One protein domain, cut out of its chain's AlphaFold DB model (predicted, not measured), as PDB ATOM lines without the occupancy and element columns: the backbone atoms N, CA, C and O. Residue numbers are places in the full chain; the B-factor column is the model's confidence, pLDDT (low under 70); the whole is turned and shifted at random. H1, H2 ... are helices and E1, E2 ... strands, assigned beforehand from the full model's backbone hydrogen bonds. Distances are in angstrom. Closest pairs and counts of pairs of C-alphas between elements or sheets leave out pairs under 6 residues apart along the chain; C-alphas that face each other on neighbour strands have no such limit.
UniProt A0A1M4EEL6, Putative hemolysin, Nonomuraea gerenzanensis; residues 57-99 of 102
ATOM      1  N   GLY A  57      96.917 153.588 170.532       91.44
ATOM      2  CA  GLY A  57      97.271 154.260 169.283       91.44
ATOM      3  C   GLY A  57      98.780 154.427 169.138       91.44
ATOM      4  O   GLY A  57      99.350 153.947 168.163       91.44
ATOM      5  N   TYR A  58      99.435 155.011 170.142       91.12
ATOM      6  CA  TYR A  58     100.886 155.209 170.140       91.12
ATOM      7  C   TYR A  58     101.665 153.893 170.023       91.12
ATOM      8  O   TYR A  58     102.543 153.770 169.169       91.12
ATOM      9  N   LEU A  59     101.268 152.865 170.775       91.19
ATOM     10  CA  LEU A  59     101.892 151.543 170.680       91.19
ATOM     11  C   LEU A  59     101.754 150.936 169.274       91.19
ATOM     12  O   LEU A  59     102.693 150.341 168.753       91.19
ATOM     13  N   ARG A  60     100.605 151.123 168.613       89.75
ATOM     14  CA  ARG A  60     100.390 150.665 167.227       89.75
ATOM     15  C   ARG A  60     101.217 151.426 166.195       89.75
ATOM     16  O   ARG A  60     101.534 150.854 165.153       89.75
ATOM     17  N   LEU A  61     101.552 152.686 166.469       91.06
ATOM     18  CA  LEU A  61     102.460 153.466 165.626       91.06
ATOM     19  C   LEU A  61     103.900 152.952 165.692       91.06
ATOM     20  O   LEU A  61     104.665 153.227 164.772       91.06
ATOM     21  N   GLY A  62     104.245 152.183 166.727       90.50
ATOM     22  CA  GLY A  62     105.601 151.702 166.979       90.50
ATOM     23  C   GLY A  62     106.356 152.546 168.004       90.50
ATOM     24  O   GLY A  62     107.586 152.575 167.974       90.50
ATOM     25  N   SER A  63     105.644 153.263 168.882       93.88
ATOM     26  CA  SER A  63     106.278 153.955 170.003       93.88
ATOM     27  C   SER A  63     106.619 153.006 171.158       93.88
ATOM     28  O   SER A  63     106.074 151.908 171.281       93.88
ATOM     29  N   TRP A  64     107.524 153.466 172.019       93.88
ATOM     30  CA  TRP A  64     108.106 152.711 173.124       93.88
ATOM     31  C   TRP A  64     107.879 153.458 174.431       93.88
ATOM     32  O   TRP A  64     108.052 154.674 174.471       93.88
ATOM     33  N   VAL A  65     107.544 152.734 175.497       94.38
ATOM     34  CA  VAL A  65     107.527 153.282 176.859       94.38
ATOM     35  C   VAL A  65     108.969 153.322 177.357       94.38
ATOM     36  O   VAL A  65     109.630 152.283 177.351       94.38
ATOM     37  N   CYS A  66     109.479 154.483 177.775       94.12
ATOM     38  CA  CYS A  66     110.887 154.586 178.191       94.12
ATOM     39  C   CYS A  66     111.112 154.516 179.705       94.12
ATOM     40  O   CYS A  66     112.219 154.798 180.156       94.12
ATOM     41  N   GLY A  67     110.107 154.138 180.496       93.31
ATOM     42  CA  GLY A  67     110.286 153.973 181.934       93.31
ATOM     43  C   GLY A  67     108.994 153.857 182.728       93.31
ATOM     44  O   GLY A  67     107.927 153.561 182.187       93.31
ATOM     45  N   GLU A  68     109.135 154.080 184.030       94.94
ATOM     46  CA  GLU A  68     108.024 154.158 184.975       94.94
ATOM     47  C   GLU A  68     107.157 155.396 184.690       94.94
ATOM     48  O   GLU A  68     107.677 156.421 184.235       94.94
ATOM     49  N   PRO A  69     105.838 155.319 184.927       93.06
ATOM     50  CA  PRO A  69     104.967 156.466 184.748       93.06
ATOM     51  C   PRO A  69     105.221 157.535 185.815       93.06
ATOM     52  O   PRO A  69     105.469 157.223 186.982       93.06
ATOM     53  N   ALA A  70     105.086 158.799 185.429       94.31
ATOM     54  CA  ALA A  70     105.035 159.914 186.361       94.31
ATOM     55  C   ALA A  70     103.620 160.033 186.941       94.31
ATOM     56  O   ALA A  70     102.640 159.936 186.209       94.31
ATOM     57  N   HIS A  71     103.506 160.233 188.252       94.12
ATOM     58  CA  HIS A  71     102.219 160.468 188.903       94.12
ATOM     59  C   HIS A  71     101.932 161.968 188.975       94.12
ATOM     60  O   HIS A  71     102.706 162.708 189.586       94.12
ATOM     61  N   ASP A  72     100.812 162.391 188.396       91.38
ATOM     62  CA  ASP A  72     100.278 163.742 188.536       91.38
ATOM     63  C   ASP A  72      99.190 163.741 189.621       91.38
ATOM     64  O   ASP A  72      98.087 163.214 189.439       91.38
ATOM     65  N   GLY A  73      99.530 164.299 190.784       94.69
ATOM     66  CA  GLY A  73      98.659 164.310 191.958       94.69
ATOM     67  C   GLY A  73      97.470 165.266 191.852       94.69
ATOM     68  O   GLY A  73      96.464 165.025 192.518       94.69
ATOM     69  N   ASP A  74      97.555 166.301 191.013       94.44
ATOM     70  CA  ASP A  74      96.480 167.286 190.864       94.44
ATOM     71  C   ASP A  74      95.328 166.717 190.024       94.44
ATOM     72  O   ASP A  74      94.157 167.021 190.264       94.44
ATOM     73  N   PHE A  75      95.652 165.829 189.080       89.94
ATOM     74  CA  PHE A  75      94.683 165.185 188.191       89.94
ATOM     75  C   PHE A  75      94.411 163.716 188.533       89.94
ATOM     76  O   PHE A  75      93.463 163.130 188.005       89.94
ATOM     77  N   GLY A  76      95.205 163.109 189.420       91.38
ATOM     78  CA  GLY A  76      95.103 161.687 189.751       91.38
ATOM     79  C   GLY A  76      95.421 160.786 188.555       91.38
ATOM     80  O   GLY A  76      94.805 159.730 188.393       91.38
ATOM     81  N   THR A  77      96.342 161.220 187.694       89.69
ATOM     82  CA  THR A  77      96.728 160.522 186.463       89.69
ATOM     83  C   THR A  77      98.151 159.983 186.539       89.69
ATOM     84  O   THR A  77      98.966 160.376 187.375       89.69
ATOM     85  N   ALA A  78      98.437 159.025 185.662       91.94
ATOM     86  CA  ALA A  78      99.763 158.465 185.476       91.94
ATOM     87  C   ALA A  78     100.184 158.678 184.020       91.94
ATOM     88  O   ALA A  78      99.553 158.137 183.106       91.94
ATOM     89  N   ASP A  79     101.248 159.444 183.817       90.75
ATOM     90  CA  ASP A  79     101.751 159.804 182.499       90.75
ATOM     91  C   ASP A  79     102.941 158.932 182.119       90.75
ATOM     92  O   ASP A  79     103.908 158.791 182.866       90.75
ATOM     93  N   PHE A  80     102.893 158.353 180.924       93.31
ATOM     94  CA  PHE A  80     103.994 157.564 180.383       93.31
ATOM     95  C   PHE A  80     104.823 158.403 179.418       93.31
ATOM     96  O   PHE A  80     104.290 158.993 178.477       93.31
ATOM     97  N   PHE A  81     106.145 158.385 179.591       94.50
ATOM     98  CA  PHE A  81     107.047 158.932 178.586       94.50
ATOM     99  C   PHE A  81     107.173 157.952 177.409       94.50
ATOM    100  O   PHE A  81     107.667 156.829 177.563       94.50
ATOM    101  N   MET A  82     106.701 158.391 176.239       94.81
ATOM    102  CA  MET A  82     106.646 157.599 175.011       94.81
ATOM    103  C   MET A  82     107.611 158.157 173.964       94.81
ATOM    104  O   MET A  82     107.520 159.330 173.605       94.81
ATOM    105  N   LEU A  83     108.466 157.308 173.397       94.75
ATOM    106  CA  LEU A  83     109.348 157.673 172.287       94.75
ATOM    107  C   LEU A  83     108.879 157.019 170.989       94.75
ATOM    108  O   LEU A  83     108.734 155.799 170.919       94.75
ATOM    109  N   LEU A  84     108.671 157.821 169.944       92.44
ATOM    110  CA  LEU A  84     108.366 157.343 168.596       92.44
ATOM    111  C   LEU A  84     109.589 157.523 167.693       92.44
ATOM    112  O   LEU A  84     110.058 158.640 167.493       92.44
ATOM    113  N   SER A  85     110.082 156.426 167.119       89.12
ATOM    114  CA  SER A  85     111.130 156.478 166.098       89.12
ATOM    115  C   SER A  85     110.508 156.620 164.713       89.12
ATOM    116  O   SER A  85     109.798 155.725 164.258       89.12
ATOM    117  N   MET A  86     110.830 157.708 164.012       86.75
ATOM    118  CA  MET A  86     110.366 157.944 162.637       86.75
ATOM    119  C   MET A  86     110.938 156.941 161.627       86.75
ATOM    120  O   MET A  86     110.350 156.743 160.573       86.75
ATOM    121  N   ALA A  87     112.047 156.272 161.948       86.44
ATOM    122  CA  ALA A  87     112.596 155.214 161.101       86.44
ATOM    123  C   ALA A  87     111.778 153.911 161.173       86.44
ATOM    124  O   ALA A  87     111.774 153.131 160.226       86.44
ATOM    125  N   ASN A  88     111.078 153.679 162.290       81.50
ATOM    126  CA  ASN A  88     110.379 152.419 162.578       81.50
ATOM    127  C   ASN A  88     108.857 152.577 162.624       81.50
ATOM    128  O   ASN A  88     108.132 151.634 162.946       81.50
ATOM    129  N   VAL A  89     108.370 153.782 162.358       88.38
ATOM    130  CA  VAL A  89     106.949 154.092 162.375       88.38
ATOM    131  C   VAL A  89     106.238 153.322 161.263       88.38
ATOM    132  O   VAL A  89     106.725 153.173 160.141       88.38
ATOM    133  N   ASN A  90     105.056 152.805 161.573       84.69
ATOM    134  CA  ASN A  90     104.315 151.999 160.619       84.69
ATOM    135  C   ASN A  90     103.861 152.848 159.413       84.69
ATOM    136  O   ASN A  90     103.038 153.757 159.551       84.69
ATOM    137  N   ALA A  91     104.356 152.511 158.216       82.81
ATOM    138  CA  ALA A  91     104.117 153.260 156.980       82.81
ATOM    139  C   ALA A  91     102.627 153.442 156.638       82.81
ATOM    140  O   ALA A  91     102.238 154.475 156.095       82.81
ATOM    141  N   ARG A  92     101.759 152.486 157.008       84.62
ATOM    142  CA  ARG A  92     100.303 152.629 156.831       84.62
ATOM    143  C   ARG A  92      99.766 153.849 157.577       84.62
ATOM    144  O   ARG A  92      98.867 154.520 157.082       84.62
ATOM    145  N   TYR A  93     100.298 154.111 158.766       83.12
ATOM    146  CA  TYR A  93      99.882 155.235 159.589       83.12
ATOM    147  C   TYR A  93     100.546 156.540 159.159       83.12
ATOM    148  O   TYR A  93      99.876 157.567 159.185       83.12
ATOM    149  N   LEU A  94     101.799 156.515 158.684       81.44
ATOM    150  CA  LEU A  94     102.421 157.717 158.114       81.44
ATOM    151  C   LEU A  94     101.587 158.305 156.979       81.44
ATOM    152  O   LEU A  94     101.340 159.502 156.974       81.44
ATOM    153  N   ARG A  95     101.077 157.466 156.073       82.56
ATOM    154  CA  ARG A  95     100.217 157.916 154.966       82.56
ATOM    155  C   ARG A  95      98.952 158.627 155.446       82.56
ATOM    156  O   ARG A  95      98.506 159.577 154.818       82.56
ATOM    157  N   TYR A  96      98.383 158.173 156.561       82.12
ATOM    158  CA  TYR A  96      97.189 158.781 157.145       82.12
ATOM    159  C   TYR A  96      97.485 160.128 157.820       82.12
ATOM    160  O   TYR A  96      96.686 161.050 157.698       82.12
ATOM    161  N   PHE A  97      98.618 160.249 158.520       78.94
ATOM    162  CA  PHE A  97      98.942 161.450 159.300       78.94
ATOM    163  C   PHE A  97      99.735 162.514 158.532       78.94
ATOM    164  O   PHE A  97      99.596 163.694 158.837       78.94
ATOM    165  N   LEU A  98     100.564 162.114 157.567       79.06
ATOM    166  CA  LEU A  98     101.469 163.004 156.827       79.06
ATOM    167  C   LEU A  98     101.037 163.246 155.377       79.06
ATOM    168  O   LEU A  98     101.607 164.106 154.722       79.06
ATOM    169  N   GLY A  99     100.042 162.517 154.864       69.69
ATOM    170  CA  GLY A  99      99.463 162.784 153.542       69.69
ATOM    171  C   GLY A  99     100.352 162.455 152.336       69.69
ATOM    172  O   GLY A  99      99.972 162.791 151.218       69.69
TER     173      GLY A  99
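This is residues 57 to 99 of the 102 residues of the protein "Putative hemolysin" of Nonomuraea gerenzanensis (UniProt A0A1M4EEL6). A long, narrow ribbon is made of two antiparallel strand pairs, E1 with E4 near the middle and the hairpin E2 and E3 at one end; short H1 sits beside the E1 and E4 pair, and H2 caps the other end. The 43 printed residues hold two named helices and four named strands, in the order H1, E1, E2, E3, E4, H2, of mixed class. The rod spans 38 by 18 by 12 A and is only just loose, close to extended, with a radius of gyration of the C-alphas of 13.3 A.

H1, residues 57 to 61, is close to but not clearly touching H2, residues 91 to 98; their closest C-alphas, Leu 61 and Tyr 93, are 6.8 A apart. E1, residues 63 to 65, is antiparallel to E4, residues 82 to 84, with N 64 and O 83 2.8 A apart. In the hairpin of E2, residues 70 to 72, and E3, residues 77 to 79, N 70 and O 79 are 2.8 A apart. E3 runs on into E4 at 37 degrees. O i to N i+4 pairs are within hydrogen-bond range throughout H1 and in 3 of 4 in H2.

H1 begins at C-alpha 57 (97.271, 154.260, 169.283). H2, 10.1 A long, ends at C-alpha 98 (101.469, 163.004, 156.827).

The printed part has no cut, and no link is long. Residue 99 is under pLDDT 70.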